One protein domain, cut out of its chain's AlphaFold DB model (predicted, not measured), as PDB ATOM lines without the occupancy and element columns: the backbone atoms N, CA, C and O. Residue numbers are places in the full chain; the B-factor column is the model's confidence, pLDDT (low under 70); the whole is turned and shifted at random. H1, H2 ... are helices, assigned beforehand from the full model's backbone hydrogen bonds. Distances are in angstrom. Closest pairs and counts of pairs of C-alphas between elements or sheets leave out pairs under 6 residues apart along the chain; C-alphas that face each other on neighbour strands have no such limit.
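This is residues 108 to 230 of the 653 residues of the protein "Hypothetical protein" of Bursaphelenchus okinawaensis (UniProt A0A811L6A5). A long helix, H3, lies between a helical hairpin, H1 and H2, and a triangle of three helices, H4, H5 and H6; H4 and H5 pack on H3, and H6 packs on H4 and H5. Residues 225 to 230, of which 225 to 227 belong to H7, stick out. The printed part has 123 residues with seven named helices, H1 to H7 in order, and no named strand: its class is all helix. It is compact, with a radius of gyration of the C-alphas of 14.4 A and spans of 43 by 35 by 26 A.

Start at H1, residues 108 to 115, and H2, residues 118 to 130: this hairpin touches at a shallow tilt of 14 degrees, closest at the C-alphas of Ile 113 and Lys 121, 4.8 A. Next comes H3, residues 141 to 159, the hub, touching four helices. H5, residues 183 to 196, touches H3 with residues 188 to 193 alone, about perpendicular at 82 degrees; the closest C-alphas, Ala 145 and Leu 189, are 5.7 A apart. H6, residues 206 to 219, forms a hairpin with H5 at a shallow tilt of 20 degrees, the closest C-alphas being Leu 187 and Ile 213, 7.0 A. H4, residues 165 to 178, touches H3, H5 and H6; H7, residues 223 to 227, touches no helix. Every O i to N i+4 pair is within hydrogen-bond range in H4, H5 and H6, against 3 of 4 in H1, 8 of 9 in H2, 13 of 15 in H3 and 0 of 1 in H7, where 1 of 2 O i to N i+3 pairs is.

Find C-alpha 108 at (24.823, -9.049, -63.021), where H1 begins. H3 runs 25.8 A from C-alpha 141 at (23.197, -14.309, -49.096); H4, H5 and H6 each run 19.9 A.

The printed part has no cut and no long link. Confidence is low in 26 residues, among them 219 to 230.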
ATOM      1  N   LEU A 108      23.805  -9.583 -62.105       84.88
ATOM      2  CA  LEU A 108      24.823  -9.049 -63.021       84.88
ATOM      3  C   LEU A 108      26.121  -8.649 -62.302       84.88
ATOM      4  O   LEU A 108      27.179  -8.619 -62.924       84.88
ATOM      5  N   ILE A 109      26.056  -8.379 -60.994       86.06
ATOM      6  CA  ILE A 109      27.215  -7.998 -60.177       86.06
ATOM      7  C   ILE A 109      28.035  -9.227 -59.740       86.06
ATOM      8  O   ILE A 109      29.247  -9.138 -59.523       86.06
ATOM      9  N   MET A 110      27.400 -10.398 -59.651       86.19
ATOM     10  CA  MET A 110      27.989 -11.608 -59.063       86.19
ATOM     11  C   MET A 110      29.256 -12.107 -59.781       86.19
ATOM     12  O   MET A 110      30.216 -12.451 -59.089       86.19
ATOM     13  N   PRO A 111      29.360 -12.088 -61.128       85.75
ATOM     14  CA  PRO A 111      30.589 -12.486 -61.821       85.75
ATOM     15  C   PRO A 111      31.816 -11.630 -61.468       85.75
ATOM     16  O   PRO A 111      32.939 -12.141 -61.453       85.75
ATOM     17  N   PHE A 112      31.632 -10.349 -61.130       85.06
ATOM     18  CA  PHE A 112      32.724  -9.478 -60.676       85.06
ATOM     19  C   PHE A 112      33.162  -9.826 -59.252       85.06
ATOM     20  O   PHE A 112      34.355  -9.880 -58.964       85.06
ATOM     21  N   ILE A 113      32.208 -10.148 -58.375       84.81
ATOM     22  CA  ILE A 113      32.493 -10.604 -57.009       84.81
ATOM     23  C   ILE A 113      33.168 -11.986 -57.021       84.81
ATOM     24  O   ILE A 113      34.090 -12.232 -56.247       84.81
ATOM     25  N   ALA A 114      32.780 -12.892 -57.920       83.62
ATOM     26  CA  ALA A 114      33.440 -14.193 -58.044       83.62
ATOM     27  C   ALA A 114      34.913 -14.068 -58.466       83.62
ATOM     28  O   ALA A 114      35.744 -14.853 -58.016       83.62
ATOM     29  N   SER A 115      35.224 -13.090 -59.325       80.06
ATOM     30  CA  SER A 115      36.534 -12.954 -59.974       80.06
ATOM     31  C   SER A 115      37.470 -11.914 -59.348       80.06
ATOM     32  O   SER A 115      38.641 -11.868 -59.714       80.06
ATOM     33  N   GLY A 116      36.984 -11.080 -58.425       72.62
ATOM     34  CA  GLY A 116      37.810 -10.112 -57.698       72.62
ATOM     35  C   GLY A 116      38.654 -10.744 -56.586       72.62
ATOM     36  O   GLY A 116      38.353 -11.826 -56.084       72.62
ATOM     37  N   THR A 117      39.689 -10.037 -56.147       73.50
ATOM     38  CA  THR A 117      40.379 -10.295 -54.869       73.50
ATOM     39  C   THR A 117      39.479  -9.937 -53.680       73.50
ATOM     40  O   THR A 117      38.483  -9.233 -53.841       73.50
ATOM     41  N   SER A 118      39.778 -10.403 -52.461       67.94
ATOM     42  CA  SER A 118      38.845 -10.235 -51.330       67.94
ATOM     43  C   SER A 118      38.530  -8.763 -51.002       67.94
ATOM     44  O   SER A 118      37.401  -8.435 -50.636       67.94
ATOM     45  N   PHE A 119      39.484  -7.855 -51.228       64.31
ATOM     46  CA  PHE A 119      39.267  -6.414 -51.121       64.31
ATOM     47  C   PHE A 119      38.436  -5.849 -52.286       64.31
ATOM     48  O   PHE A 119      37.460  -5.132 -52.051       64.31
ATOM     49  N   GLU A 120      38.761  -6.210 -53.533       72.38
ATOM     50  CA  GLU A 120      37.999  -5.778 -54.715       72.38
ATOM     51  C   GLU A 120      36.525  -6.185 -54.618       72.38
ATOM     52  O   GLU A 120      35.657  -5.395 -54.976       72.38
ATOM     53  N   LYS A 121      36.225  -7.367 -54.066       83.81
ATOM     54  CA  LYS A 121      34.852  -7.865 -53.866       83.81
ATOM     55  C   LYS A 121      33.983  -6.912 -53.049       83.81
ATOM     56  O   LYS A 121      32.850  -6.630 -53.431       83.81
ATOM     57  N   LEU A 122      34.512  -6.407 -51.934       79.75
ATOM     58  CA  LEU A 122      33.789  -5.489 -51.051       79.75
ATOM     59  C   LEU A 122      33.631  -4.102 -51.684       79.75
ATOM     60  O   LEU A 122      32.563  -3.497 -51.594       79.75
ATOM     61  N   SER A 123      34.666  -3.635 -52.385       75.00
ATOM     62  CA  SER A 123      34.628  -2.390 -53.158       75.00
ATOM     63  C   SER A 123      33.580  -2.445 -54.279       75.00
ATOM     64  O   SER A 123      32.776  -1.524 -54.426       75.00
ATOM     65  N   ILE A 124      33.516  -3.555 -55.021       82.56
ATOM     66  CA  ILE A 124      32.511  -3.813 -56.063       82.56
ATOM     67  C   ILE A 124      31.098  -3.779 -55.474       82.56
ATOM     68  O   ILE A 124      30.229  -3.102 -56.021       82.56
ATOM     69  N   LEU A 125      30.873  -4.459 -54.346       82.75
ATOM     70  CA  LEU A 125      29.563  -4.510 -53.694       82.75
ATOM     71  C   LEU A 125      29.099  -3.123 -53.225       82.75
ATOM     72  O   LEU A 125      27.955  -2.736 -53.463       82.75
ATOM     73  N   PHE A 126      30.001  -2.340 -52.629       78.75
ATOM     74  CA  PHE A 126      29.710  -0.964 -52.226       78.75
ATOM     75  C   PHE A 126      29.387  -0.069 -53.431       78.75
ATOM     76  O   PHE A 126      28.378   0.635 -53.436       78.75
ATOM     77  N   ARG A 127      30.198  -0.140 -54.493       74.38
ATOM     78  CA  ARG A 127      29.986   0.636 -55.724       74.38
ATOM     79  C   ARG A 127      28.686   0.260 -56.433       74.38
ATOM     80  O   ARG A 127      28.016   1.150 -56.941       74.38
ATOM     81  N   ALA A 128      28.313  -1.019 -56.444       81.19
ATOM     82  CA  ALA A 128      27.053  -1.480 -57.020       81.19
ATOM     83  C   ALA A 128      25.838  -0.928 -56.254       81.19
ATOM     84  O   ALA A 128      24.875  -0.481 -56.875       81.19
ATOM     85  N   LYS A 129      25.908  -0.867 -54.917       77.31
ATOM     86  CA  LYS A 129      24.869  -0.234 -54.088       77.31
ATOM     87  C   LYS A 129      24.718   1.258 -54.405       77.31
ATOM     88  O   LYS A 129      23.597   1.742 -54.534       77.31
ATOM     89  N   LEU A 130      25.832   1.968 -54.604       71.19
ATOM     90  CA  LEU A 130      25.821   3.375 -55.031       71.19
ATOM     91  C   LEU A 130      25.240   3.572 -56.443       71.19
ATOM     92  O   LEU A 130      24.604   4.585 -56.704       71.19
ATOM     93  N   MET A 131      25.379   2.590 -57.341       72.81
ATOM     94  CA  MET A 131      24.757   2.617 -58.677       72.81
ATOM     95  C   MET A 131      23.236   2.424 -58.667       72.81
ATOM     96  O   MET A 131      22.632   2.450 -59.740       72.81
ATOM     97  N   GLY A 132      22.628   2.195 -57.498       72.62
ATOM     98  CA  GLY A 132      21.185   2.039 -57.332       72.62
ATOM     99  C   GLY A 132      20.698   0.598 -57.186       72.62
ATOM    100  O   GLY A 132      19.494   0.401 -57.038       72.62
ATOM    101  N   TYR A 133      21.586  -0.406 -57.181       80.06
ATOM    102  CA  TYR A 133      21.182  -1.783 -56.885       80.06
ATOM    103  C   TYR A 133      20.744  -1.909 -55.420       80.06
ATOM    104  O   TYR A 133      21.547  -1.751 -54.494       80.06
ATOM    105  N   LYS A 134      19.457  -2.202 -55.218       73.44
ATOM    106  CA  LYS A 134      18.854  -2.433 -53.900       73.44
ATOM    107  C   LYS A 134      19.026  -3.894 -53.488       73.44
ATOM    108  O   LYS A 134      19.227  -4.752 -54.337       73.44
ATOM    109  N   ASP A 135      19.025  -4.139 -52.179       70.06
ATOM    110  CA  ASP A 135      18.953  -5.474 -51.561       70.06
ATOM    111  C   ASP A 135      19.960  -6.536 -52.064       70.06
ATOM    112  O   ASP A 135      19.789  -7.728 -51.822       70.06
ATOM    113  N   LEU A 136      21.092  -6.103 -52.646       76.19
ATOM    114  CA  LEU A 136      22.171  -6.959 -53.173       76.19
ATOM    115  C   LEU A 136      22.585  -8.090 -52.227       76.19
ATOM    116  O   LEU A 136      22.934  -9.180 -52.681       76.19
ATOM    117  N   VAL A 137      22.588  -7.802 -50.923       76.81
ATOM    118  CA  VAL A 137      23.015  -8.743 -49.889       76.81
ATOM    119  C   VAL A 137      21.927  -9.759 -49.564       76.81
ATOM    120  O   VAL A 137      22.237 -10.942 -49.479       76.81
ATOM    121  N   GLN A 138      20.675  -9.316 -49.439       76.94
ATOM    122  CA  GLN A 138      19.530 -10.177 -49.123       76.94
ATOM    123  C   GLN A 138      19.223 -11.146 -50.273       76.94
ATOM    124  O   GLN A 138      19.040 -12.338 -50.039       76.94
ATOM    125  N   ASP A 139      19.291 -10.669 -51.515       77.06
ATOM    126  CA  ASP A 139      19.017 -11.483 -52.703       77.06
ATOM    127  C   ASP A 139      20.067 -12.582 -52.944       77.06
ATOM    128  O   ASP A 139      19.799 -13.560 -53.640       77.06
ATOM    129  N   ASN A 140      21.282 -12.428 -52.401       81.38
ATOM    130  CA  ASN A 140      22.439 -13.259 -52.752       81.38
ATOM    131  C   ASN A 140      23.227 -13.759 -51.524       81.38
ATOM    132  O   ASN A 140      24.437 -13.984 -51.616       81.38
ATOM    133  N   LEU A 141      22.562 -13.949 -50.377       83.12
ATOM    134  CA  LEU A 141      23.197 -14.309 -49.096       83.12
ATOM    135  C   LEU A 141      24.148 -15.510 -49.197       83.12
ATOM    136  O   LEU A 141      25.283 -15.441 -48.728       83.12
ATOM    137  N   GLU A 142      23.712 -16.602 -49.827       84.25
ATOM    138  CA  GLU A 142      24.517 -17.824 -49.967       84.25
ATOM    139  C   GLU A 142      25.773 -17.599 -50.816       84.25
ATOM    140  O   GLU A 142      26.872 -18.019 -50.446       84.25
ATOM    141  N   PHE A 143      25.627 -16.879 -51.930       86.12
ATOM    142  CA  PHE A 143      26.734 -16.564 -52.823       86.12
ATOM    143  C   PHE A 143      27.768 -15.668 -52.132       86.12
ATOM    144  O   PHE A 143      28.966 -15.946 -52.170       86.12
ATOM    145  N   LEU A 144      27.320 -14.608 -51.455       86.00
ATOM    146  CA  LEU A 144      28.206 -13.669 -50.769       86.00
ATOM    147  C   LEU A 144      28.886 -14.309 -49.554       86.00
ATOM    148  O   LEU A 144      30.078 -14.088 -49.335       86.00
ATOM    149  N   ALA A 145      28.182 -15.165 -48.808       84.88
ATOM    150  CA  ALA A 145      28.778 -15.966 -47.744       84.88
ATOM    151  C   ALA A 145      29.936 -16.829 -48.275       84.88
ATOM    152  O   ALA A 145      31.023 -16.826 -47.692       84.88
ATOM    153  N   LYS A 146      29.739 -17.490 -49.423       85.25
ATOM    154  CA  LYS A 146      30.747 -18.358 -50.045       85.25
ATOM    155  C   LYS A 146      31.914 -17.603 -50.680       85.25
ATOM    156  O   LYS A 146      33.051 -18.052 -50.587       85.25
ATOM    157  N   HIS A 147      31.658 -16.473 -51.336       83.62
ATOM    158  CA  HIS A 147      32.679 -15.764 -52.112       83.62
ATOM    159  C   HIS A 147      33.367 -14.623 -51.361       83.62
ATOM    160  O   HIS A 147      34.446 -14.210 -51.789       83.62
ATOM    161  N   ILE A 148      32.792 -14.117 -50.268       83.81
ATOM    162  CA  ILE A 148      33.362 -13.017 -49.478       83.81
ATOM    163  C   ILE A 148      33.732 -13.500 -48.081       83.81
ATOM    164  O   ILE A 148      34.891 -13.400 -47.696       83.81
ATOM    165  N   VAL A 149      32.770 -14.032 -47.327       84.44
ATOM    166  CA  VAL A 149      32.962 -14.237 -45.886       84.44
ATOM    167  C   VAL A 149      33.829 -15.465 -45.585       84.44
ATOM    168  O   VAL A 149      34.757 -15.354 -44.789       84.44
ATOM    169  N   LEU A 150      33.601 -16.608 -46.247       82.56
ATOM    170  CA  LEU A 150      34.435 -17.808 -46.065       82.56
ATOM    171  C   LEU A 150      35.917 -17.579 -46.447       82.56
ATOM    172  O   LEU A 150      36.773 -17.856 -45.604       82.56
ATOM    173  N   PRO A 151      36.254 -17.010 -47.626       82.25
ATOM    174  CA  PRO A 151      37.649 -16.743 -47.994       82.25
ATOM    175  C   PRO A 151      38.337 -15.724 -47.077       82.25
ATOM    176  O   PRO A 151      39.538 -15.800 -46.840       82.25
ATOM    177  N   GLU A 152      37.591 -14.752 -46.547       77.56
ATOM    178  CA  GLU A 152      38.121 -13.780 -45.583       77.56
ATOM    179  C   GLU A 152      38.462 -14.415 -44.232       77.56
ATOM    180  O   GLU A 152      39.480 -14.068 -43.628       77.56
ATOM    181  N   LEU A 153      37.633 -15.349 -43.759       79.00
ATOM    182  CA  LEU A 153      37.911 -16.110 -42.541       79.00
ATOM    183  C   LEU A 153      39.141 -17.009 -42.716       79.00
ATOM    184  O   LEU A 153      39.993 -17.038 -41.830       79.00
ATOM    185  N   GLU A 154      39.274 -17.664 -43.870       78.88
ATOM    186  CA  GLU A 154      40.463 -18.444 -44.231       78.88
ATOM    187  C   GLU A 154      41.729 -17.575 -44.240       78.88
ATOM    188  O   GLU A 154      42.696 -17.863 -43.538       78.88
ATOM    189  N   HIS A 155      41.713 -16.455 -44.967       71.69
ATOM    190  CA  HIS A 155      42.859 -15.550 -45.068       71.69
ATOM    191  C   HIS A 155      43.316 -15.011 -43.700       71.69
ATOM    192  O   HIS A 155      44.514 -14.876 -43.439       71.69
ATOM    193  N   ARG A 156      42.372 -14.702 -42.803       68.56
ATOM    194  CA  ARG A 156      42.677 -14.213 -41.449       68.56
ATOM    195  C   ARG A 156      43.196 -15.304 -40.521       68.56
ATOM    196  O   ARG A 156      43.971 -14.988 -39.624       68.56
ATOM    197  N   LEU A 157      42.824 -16.566 -40.730       67.81
ATOM    198  CA  LEU A 157      43.394 -17.681 -39.974       67.81
ATOM    199  C   LEU A 157      44.913 -17.781 -40.200       67.81
ATOM    200  O   LEU A 157      45.659 -17.972 -39.242       67.81
ATOM    201  N   TYR A 158      45.362 -17.599 -41.445       62.56
ATOM    202  CA  TYR A 158      46.777 -17.712 -41.809       62.56
ATOM    203  C   TYR A 158      47.613 -16.473 -41.458       62.56
ATOM    204  O   TYR A 158      48.770 -16.620 -41.070       62.56
ATOM    205  N   ASN A 159      47.044 -15.267 -41.557       62.75
ATOM    206  CA  ASN A 159      47.789 -14.024 -41.324       62.75
ATOM    207  C   ASN A 159      47.727 -13.519 -39.870       62.75
ATOM    208  O   ASN A 159      48.702 -12.956 -39.379       62.75
ATOM    209  N   ASP A 160      46.629 -13.780 -39.151       66.56
ATOM    210  CA  ASP A 160      46.424 -13.352 -37.760       66.56
ATOM    211  C   ASP A 160      46.442 -14.571 -36.812       66.56
ATOM    212  O   ASP A 160      45.468 -14.879 -36.114       66.56
ATOM    213  N   LEU A 161      47.572 -15.289 -36.771       63.50
ATOM    214  CA  LEU A 161      47.741 -16.524 -35.980       63.50
ATOM    215  C   LEU A 161      47.513 -16.334 -34.467       63.50
ATOM    216  O   LEU A 161      47.146 -17.280 -33.778       63.50
ATOM    217  N   LYS A 162      47.721 -15.117 -33.949       68.25
ATOM    218  CA  LYS A 162      47.554 -14.778 -32.522       68.25
ATOM    219  C   LYS A 162      46.125 -14.393 -32.134       68.25
ATOM    220  O   LYS A 162      45.860 -14.204 -30.951       68.25
ATOM    221  N   ASP A 163      45.236 -14.213 -33.106       71.75
ATOM    222  CA  ASP A 163      43.887 -13.721 -32.845       71.75
ATOM    223  C   ASP A 163      42.931 -14.856 -32.462       71.75
ATOM    224  O   ASP A 163      43.051 -15.988 -32.933       71.75
ATOM    225  N   THR A 164      41.966 -14.550 -31.600       81.31
ATOM    226  CA  THR A 164      40.932 -15.516 -31.211       81.31
ATOM    227  C   THR A 164      39.853 -15.595 -32.286       81.31
ATOM    228  O   THR A 164      39.627 -14.639 -33.024       81.31
ATOM    229  N   ASP A 165      39.125 -16.711 -32.343       79.25
ATOM    230  CA  ASP A 165      37.955 -16.871 -33.219       79.25
ATOM    231  C   ASP A 165      36.972 -15.695 -33.113       79.25
ATOM    232  O   ASP A 165      36.498 -15.180 -34.123       79.25
ATOM    233  N   ILE A 166      36.709 -15.233 -31.887       80.88
ATOM    234  CA  ILE A 166      35.815 -14.103 -31.605       80.88
ATOM    235  C   ILE A 166      36.405 -12.794 -32.152       80.88
ATOM    236  O   ILE A 166      35.703 -12.054 -32.834       80.88
ATOM    237  N   GLY A 167      37.700 -12.542 -31.929       78.62
ATOM    238  CA  GLY A 167      38.389 -11.359 -32.457       78.62
ATOM    239  C   GLY A 167      38.399 -11.306 -33.989       78.62
ATOM    240  O   GLY A 167      38.149 -10.253 -34.577       78.62
ATOM    241  N   ARG A 168      38.577 -12.455 -34.655       79.62
ATOM    242  CA  ARG A 168      38.489 -12.560 -36.122       79.62
ATOM    243  C   ARG A 168      37.084 -12.251 -36.640       79.62
ATOM    244  O   ARG A 168      36.955 -11.535 -37.635       79.62
ATOM    245  N   LEU A 169      36.047 -12.765 -35.971       84.25
ATOM    246  CA  LEU A 169      34.649 -12.490 -36.313       84.25
ATOM    247  C   LEU A 169      34.307 -11.006 -36.129       84.25
ATOM    248  O   LEU A 169      33.712 -10.413 -37.027       84.25
ATOM    249  N   ASP A 170      34.742 -10.384 -35.030       81.25
ATOM    250  CA  ASP A 170      34.534  -8.952 -34.781       81.25
ATOM    251  C   ASP A 170      35.233  -8.081 -35.832       81.25
ATOM    252  O   ASP A 170      34.602  -7.215 -36.436       81.25
ATOM    253  N   LYS A 171      36.499  -8.364 -36.159       79.25
ATOM    254  CA  LYS A 171      37.217  -7.631 -37.214       79.25
ATOM    255  C   LYS A 171      36.566  -7.778 -38.590       79.25
ATOM    256  O   LYS A 171      36.626  -6.851 -39.403       79.25
ATOM    257  N   LEU A 172      36.002  -8.946 -38.903       81.75
ATOM    258  CA  LEU A 172      35.294  -9.162 -40.166       81.75
ATOM    259  C   LEU A 172      33.945  -8.439 -40.177       81.75
ATOM    260  O   LEU A 172      33.600  -7.824 -41.183       81.75
ATOM    261  N   PHE A 173      33.222  -8.451 -39.059       82.62
ATOM    262  CA  PHE A 173      31.994  -7.682 -38.876       82.62
ATOM    263  C   PHE A 173      32.239  -6.181 -39.069       82.62
ATOM    264  O   PHE A 173      31.556  -5.550 -39.878       82.62
ATOM    265  N   ASP A 174      33.269  -5.631 -38.425       76.81
ATOM    266  CA  ASP A 174      33.644  -4.222 -38.562       76.81
ATOM    267  C   ASP A 174      34.050  -3.877 -39.997       76.81
ATOM    268  O   ASP A 174      33.667  -2.825 -40.515       76.81
ATOM    269  N   ARG A 175      34.753  -4.788 -40.683       72.94
ATOM    270  CA  ARG A 175      35.092  -4.632 -42.103       72.94
ATOM    271  C   ARG A 175      33.837  -4.617 -42.977       72.94
ATOM    272  O   ARG A 175      33.676  -3.718 -43.787       72.94
ATOM    273  N   LEU A 176      32.908  -5.560 -42.827       77.81
ATOM    274  CA  LEU A 176      31.670  -5.572 -43.624       77.81
ATOM    275  C   LEU A 176      30.820  -4.312 -43.369       77.81
ATOM    276  O   LEU A 176      30.313  -3.691 -44.310       77.81
ATOM    277  N   LYS A 177      30.761  -3.854 -42.114       76.75
ATOM    278  CA  LYS A 177      30.118  -2.591 -41.718       76.75
ATOM    279  C   LYS A 177      30.815  -1.372 -42.342       76.75
ATOM    280  O   LYS A 177      30.162  -0.434 -42.828       76.75
ATOM    281  N   SER A 178      32.146  -1.391 -42.437       64.69
ATOM    282  CA  SER A 178      32.930  -0.355 -43.118       64.69
ATOM    283  C   SER A 178      32.740  -0.332 -44.637       64.69
ATOM    284  O   SER A 178      33.181   0.624 -45.260       64.69
ATOM    285  N   PHE A 179      32.044  -1.299 -45.238       62.00
ATOM    286  CA  PHE A 179      31.614  -1.265 -46.645       62.00
ATOM    287  C   PHE A 179      30.103  -1.016 -46.812       62.00
ATOM    288  O   PHE A 179      29.577  -1.096 -47.916       62.00
ATOM    289  N   GLY A 180      29.394  -0.640 -45.739       65.25
ATOM    290  CA  GLY A 180      28.000  -0.179 -45.822       65.25
ATOM    291  C   GLY A 180      26.953  -1.293 -45.915       65.25
ATOM    292  O   GLY A 180      25.827  -1.027 -46.351       65.25
ATOM    293  N   ILE A 181      27.314  -2.512 -45.507       76.38
ATOM    294  CA  ILE A 181      26.373  -3.612 -45.270       76.38
ATOM    295  C   ILE A 181      25.711  -3.384 -43.905       76.38
ATOM    296  O   ILE A 181      26.394  -3.032 -42.939       76.38
ATOM    297  N   ARG A 182      24.382  -3.523 -43.830       76.69
ATOM    298  CA  ARG A 182      23.620  -3.334 -42.585       76.69
ATOM    299  C   ARG A 182      23.979  -4.421 -41.581       76.69
ATOM    300  O   ARG A 182      24.231  -5.556 -41.966       76.69
ATOM    301  N   GLU A 183      23.940  -4.113 -40.290       79.00
ATOM    302  CA  GLU A 183      24.272  -5.099 -39.251       79.00
ATOM    303  C   GLU A 183      23.356  -6.328 -39.304       79.00
ATOM    304  O   GLU A 183      23.833  -7.450 -39.148       79.00
ATOM    305  N   VAL A 184      22.074  -6.132 -39.632       79.94
ATOM    306  CA  VAL A 184      21.110  -7.221 -39.854       79.94
ATOM    307  C   VAL A 184      21.518  -8.102 -41.040       79.94
ATOM    308  O   VAL A 184      21.553  -9.322 -40.917       79.94
ATOM    309  N   GLU A 185      21.925  -7.500 -42.161       82.00
ATOM    310  CA  GLU A 185      22.412  -8.232 -43.338       82.00
ATOM    311  C   GLU A 185      23.712  -8.994 -43.041       82.00
ATOM    312  O   GLU A 185      23.887 -10.126 -43.485       82.00
ATOM    313  N   ILE A 186      24.620  -8.397 -42.261       84.25
ATOM    314  CA  ILE A 186      25.852  -9.057 -41.821       84.25
ATOM    315  C   ILE A 186      25.508 -10.266 -40.947       84.25
ATOM    316  O   ILE A 186      26.049 -11.352 -41.159       84.25
ATOM    317  N   LEU A 187      24.584 -10.115 -39.995       85.19
ATOM    318  CA  LEU A 187      24.115 -11.229 -39.173       85.19
ATOM    319  C   LEU A 187      23.498 -12.345 -40.020       85.19
ATOM    320  O   LEU A 187      23.778 -13.514 -39.765       85.19
ATOM    321  N   ASP A 188      22.703 -12.016 -41.036       84.06
ATOM    322  CA  ASP A 188      22.101 -13.011 -41.925       84.06
ATOM    323  C   ASP A 188      23.149 -13.743 -42.781       84.06
ATOM    324  O   ASP A 188      23.042 -14.960 -42.984       84.06
ATOM    325  N   LEU A 189      24.223 -13.060 -43.194       86.25
ATOM    326  CA  LEU A 189      25.389 -13.701 -43.813       86.25
ATOM    327  C   LEU A 189      26.046 -14.701 -42.849       86.25
ATOM    328  O   LEU A 189      26.267 -15.854 -43.221       86.25
ATOM    329  N   PHE A 190      26.298 -14.319 -41.593       85.94
ATOM    330  CA  PHE A 190      26.905 -15.220 -40.602       85.94
ATOM    331  C   PHE A 190      25.989 -16.385 -40.194       85.94
ATOM    332  O   PHE A 190      26.475 -17.501 -40.011       85.94
ATOM    333  N   LYS A 191      24.665 -16.190 -40.131       85.94
ATOM    334  CA  LYS A 191      23.693 -17.292 -39.968       85.94
ATOM    335  C   LYS A 191      23.722 -18.252 -41.158       85.94
ATOM    336  O   LYS A 191      23.553 -19.457 -40.996       85.94
ATOM    337  N   THR A 192      23.936 -17.740 -42.367       84.81
ATOM    338  CA  THR A 192      24.068 -18.565 -43.578       84.81
ATOM    339  C   THR A 192      25.349 -19.398 -43.546       84.81
ATOM    340  O   THR A 192      25.319 -20.585 -43.855       84.81
ATOM    341  N   ILE A 193      26.442 -18.832 -43.040       83.19
ATOM    342  CA  ILE A 193      27.699 -19.552 -42.799       83.19
ATOM    343  C   ILE A 193      27.541 -20.610 -41.710       83.19
ATOM    344  O   ILE A 193      28.025 -21.721 -41.875       83.19
ATOM    345  N   HIS A 194      26.822 -20.313 -40.624       81.88
ATOM    346  CA  HIS A 194      26.496 -21.313 -39.601       81.88
ATOM    347  C   HIS A 194      25.763 -22.520 -40.206       81.88
ATOM    348  O   HIS A 194      26.129 -23.663 -39.946       81.88
ATOM    349  N   ARG A 195      24.809 -22.284 -41.116       81.69
ATOM    350  CA  ARG A 195      24.149 -23.364 -41.871       81.69
ATOM    351  C   ARG A 195      25.133 -24.151 -42.745       81.69
ATOM    352  O   ARG A 195      25.039 -25.375 -42.800       81.69
ATOM    353  N   PHE A 196      26.097 -23.488 -43.386       78.94
ATOM    354  CA  PHE A 196      27.168 -24.170 -44.126       78.94
ATOM    355  C   PHE A 196      28.110 -24.962 -43.219       78.94
ATOM    356  O   PHE A 196      28.587 -26.012 -43.632       78.94
ATOM    357  N   SER A 197      28.293 -24.554 -41.961       70.75
ATOM    358  CA  SER A 197      29.168 -25.247 -41.003       70.75
ATOM    359  C   SER A 197      28.693 -26.652 -40.658       70.75
ATOM    360  O   SER A 197      29.433 -27.430 -40.068       70.75
ATOM    361  N   GLN A 198      27.437 -26.961 -40.971       70.06
ATOM    362  CA  GLN A 198      26.847 -28.282 -40.791       70.06
ATOM    363  C   GLN A 198      27.199 -29.238 -41.942       70.06
ATOM    364  O   GLN A 198      26.941 -30.434 -41.838       70.06
ATOM    365  N   ARG A 199      27.748 -28.720 -43.051       68.00
ATOM    366  CA  ARG A 199      28.011 -29.460 -44.298       68.00
ATOM    367  C   ARG A 199      29.446 -29.311 -44.810       68.00
ATOM    368  O   ARG A 199      29.930 -30.208 -45.489       68.00
ATOM    369  N   GLU A 200      30.117 -28.211 -44.487       70.31
ATOM    370  CA  GLU A 200      31.468 -27.866 -44.935       70.31
ATOM    371  C   GLU A 200      32.343 -27.465 -43.736       70.31
ATOM    372  O   GLU A 200      31.852 -26.963 -42.721       70.31
ATOM    373  N   THR A 201      33.656 -27.684 -43.840       66.44
ATOM    374  CA  THR A 201      34.616 -27.244 -42.820       66.44
ATOM    375  C   THR A 201      34.741 -25.727 -42.833       66.44
ATOM    376  O   THR A 201      35.045 -25.139 -43.868       66.44
ATOM    377  N   ILE A 202      34.559 -25.098 -41.672       75.06
ATOM    378  CA  ILE A 202      34.710 -23.650 -41.501       75.06
ATOM    379  C   ILE A 202      35.938 -23.354 -40.650       75.06
ATOM    380  O   ILE A 202      36.238 -24.063 -39.694       75.06
ATOM    381  N   TYR A 203      36.617 -22.259 -40.980       77.38
ATOM    382  CA  TYR A 203      37.853 -21.777 -40.357       77.38
ATOM    383  C   TYR A 203      37.658 -21.138 -38.962       77.38
ATOM    384  O   TYR A 203      38.503 -20.368 -38.512       77.38
ATOM    385  N   VAL A 204      36.534 -21.423 -38.292       76.44
ATOM    386  CA  VAL A 204      36.155 -20.920 -36.958       76.44
ATOM    387  C   VAL A 204      35.382 -22.015 -36.216       76.44
ATOM    388  O   VAL A 204      34.572 -22.717 -36.826       76.44
ATOM    389  N   SER A 205      35.574 -22.150 -34.899       79.44
ATOM    390  CA  SER A 205      34.799 -23.100 -34.088       79.44
ATOM    391  C   SER A 205      33.293 -22.811 -34.147       79.44
ATOM    392  O   SER A 205      32.847 -21.696 -33.866       79.44
ATOM    393  N   SER A 206      32.492 -23.843 -34.435       77.31
ATOM    394  CA  SER A 206      31.020 -23.762 -34.487       77.31
ATOM    395  C   SER A 206      30.409 -23.258 -33.167       77.31
ATOM    396  O   SER A 206      29.452 -22.479 -33.174       77.31
ATOM    397  N   VAL A 207      31.013 -23.608 -32.023       80.69
ATOM    398  CA  VAL A 207      30.582 -23.133 -30.694       80.69
ATOM    399  C   VAL A 207      30.823 -21.630 -30.544       80.69
ATOM    400  O   VAL A 207      29.940 -20.901 -30.091       80.69
ATOM    401  N   ASN A 208      31.992 -21.149 -30.976       83.69
ATOM    402  CA  ASN A 208      32.339 -19.728 -30.919       83.69
ATOM    403  C   ASN A 208      31.482 -18.903 -31.884       83.69
ATOM    404  O   ASN A 208      31.013 -17.835 -31.504       83.69
ATOM    405  N   LEU A 209      31.219 -19.417 -33.089       83.50
ATOM    406  CA  LEU A 209      30.342 -18.774 -34.066       83.50
ATOM    407  C   LEU A 209      28.903 -18.659 -33.543       83.50
ATOM    408  O   LEU A 209      28.313 -17.586 -33.621       83.50
ATOM    409  N   THR A 210      28.357 -19.733 -32.962       83.69
ATOM    410  CA  THR A 210      27.001 -19.730 -32.377       83.69
ATOM    411  C   THR A 210      26.902 -18.709 -31.246       83.69
ATOM    412  O   THR A 210      26.041 -17.832 -31.273       83.69
ATOM    413  N   ARG A 211      27.855 -18.749 -30.306       85.00
ATOM    414  CA  ARG A 211      27.925 -17.800 -29.192       85.00
ATOM    415  C   ARG A 211      28.072 -16.355 -29.672       85.00
ATOM    416  O   ARG A 211      27.455 -15.456 -29.111       85.00
ATOM    417  N   TRP A 212      28.878 -16.117 -30.703       87.88
ATOM    418  CA  TRP A 212      29.075 -14.783 -31.260       87.88
ATOM    419  C   TRP A 212      27.808 -14.250 -31.941       87.88
ATOM    420  O   TRP A 212      27.423 -13.110 -31.686       87.88
ATOM    421  N   ILE A 213      27.100 -15.079 -32.722       85.00
ATOM    422  CA  ILE A 213      25.811 -14.713 -33.335       85.00
ATOM    423  C   ILE A 213      24.774 -14.382 -32.250       85.00
ATOM    424  O   ILE A 213      24.053 -13.395 -32.381       85.00
ATOM    425  N   GLU A 214      24.706 -15.149 -31.161       83.88
ATOM    426  CA  GLU A 214      23.805 -14.873 -30.031       83.88
ATOM    427  C   GLU A 214      24.134 -13.555 -29.317       83.88
ATOM    428  O   GLU A 214      23.234 -12.783 -28.990       83.88
ATOM    429  N   ILE A 215      25.418 -13.258 -29.098       83.06
ATOM    430  CA  ILE A 215      25.849 -11.997 -28.475       83.06
ATOM    431  C   ILE A 215      25.535 -10.812 -29.396       83.06
ATOM    432  O   ILE A 215      24.978  -9.807 -28.946       83.06
ATOM    433  N   LYS A 216      25.852 -10.925 -30.691       81.62
ATOM    434  CA  LYS A 216      25.618  -9.852 -31.662       81.62
ATOM    435  C   LYS A 216      24.135  -9.639 -31.934       81.62
ATOM    436  O   LYS A 216      23.689  -8.505 -31.904       81.62
ATOM    437  N   SER A 217      23.331 -10.689 -32.070       79.12
ATOM    438  CA  SER A 217      21.872 -10.550 -32.237       79.12
ATOM    439  C   SER A 217      21.169  -9.867 -31.059       79.12
ATOM    440  O   SER A 217      20.137  -9.242 -31.267       79.12
ATOM    441  N   ARG A 218      21.734  -9.934 -29.846       76.69
ATOM    442  CA  ARG A 218      21.239  -9.204 -28.664       76.69
ATOM    443  C   ARG A 218      21.724  -7.755 -28.575       76.69
ATOM    444  O   ARG A 218      21.136  -6.975 -27.835       76.69
ATOM    445  N   THR A 219      22.815  -7.420 -29.262       69.56
ATOM    446  CA  THR A 219      23.469  -6.100 -29.203       69.56
ATOM    447  C   THR A 219      23.242  -5.251 -30.445       69.56
ATOM    448  O   THR A 219      23.413  -4.039 -30.361       69.56
ATOM    449  N   VAL A 220      22.825  -5.852 -31.564       63.38
ATOM    450  CA  VAL A 220      22.308  -5.115 -32.720       63.38
ATOM    451  C   VAL A 220      21.047  -4.393 -32.263       63.38
ATOM    452  O   VAL A 220      19.991  -4.998 -32.074       63.38
ATOM    453  N   THR A 221      21.178  -3.090 -32.028       53.41
ATOM    454  CA  THR A 221      20.029  -2.218 -31.841       53.41
ATOM    455  C   THR A 221      19.211  -2.260 -33.123       53.41
ATOM    456  O   THR A 221      19.746  -2.194 -34.231       53.41
ATOM    457  N   LEU A 222      17.890  -2.369 -32.981       46.19
ATOM    458  CA  LEU A 222      16.927  -2.092 -34.046       46.19
ATOM    459  C   LEU A 222      16.957  -0.587 -34.401       46.19
ATOM    460  O   LEU A 222      15.926   0.063 -34.453       46.19
ATOM    461  N   ASP A 223      18.130  -0.014 -34.680       42.00
ATOM    462  CA  ASP A 223      18.270   1.324 -35.269       42.00
ATOM    463  C   ASP A 223      18.001   1.300 -36.788       42.00
ATOM    464  O   ASP A 223      18.392   2.196 -37.537       42.00
ATOM    465  N   ASP A 224      17.277   0.283 -37.266       41.09
ATOM    466  CA  ASP A 224      16.796   0.170 -38.645       41.09
ATOM    467  C   ASP A 224      15.582   1.079 -38.935       41.09
ATOM    468  O   ASP A 224      15.164   1.208 -40.089       41.09
ATOM    469  N   GLU A 225      15.042   1.792 -37.938       40.72
ATOM    470  CA  GLU A 225      14.067   2.865 -38.187       40.72
ATOM    471  C   GLU A 225      14.707   4.135 -38.776       40.72
ATOM    472  O   GLU A 225      14.043   4.877 -39.505       40.72
ATOM    473  N   TYR A 226      16.016   4.358 -38.601       41.78
ATOM    474  CA  TYR A 226      16.677   5.557 -39.139       41.78
ATOM    475  C   TYR A 226      16.822   5.574 -40.671       41.78
ATOM    476  O   TYR A 226      17.123   6.631 -41.239       41.78
ATOM    477  N   CYS A 227      16.581   4.442 -41.340       39.59
ATOM    478  CA  CYS A 227      16.620   4.296 -42.800       39.59
ATOM    479  C   CYS A 227      15.226   4.205 -43.452       39.59
ATOM    480  O   CYS A 227      15.143   4.122 -44.675       39.59
ATOM    481  N   LYS A 228      14.139   4.242 -42.666       38.56
ATOM    482  CA  LYS A 228      12.747   4.276 -43.164       38.56
ATOM    483  C   LYS A 228      12.088   5.658 -43.057       38.56
ATOM    484  O   LYS A 228      10.911   5.802 -43.373       38.56
ATOM    485  N   GLY A 229      12.828   6.677 -42.622       43.00
ATOM    486  CA  GLY A 229      12.372   8.064 -42.687       43.00
ATOM    487  C   GLY A 229      12.347   8.568 -44.130       43.00
ATOM    488  O   GLY A 229      13.204   8.194 -44.928       43.00
ATOM    489  N   ILE A 230      11.375   9.426 -44.451       41.56
ATOM    490  CA  ILE A 230      11.286  10.155 -45.725       41.56
ATOM    491  C   ILE A 230      12.678  10.707 -46.064       41.56
ATOM    492  O   ILE A 230      13.210  11.538 -45.325       41.56
TER     493      ILE A 230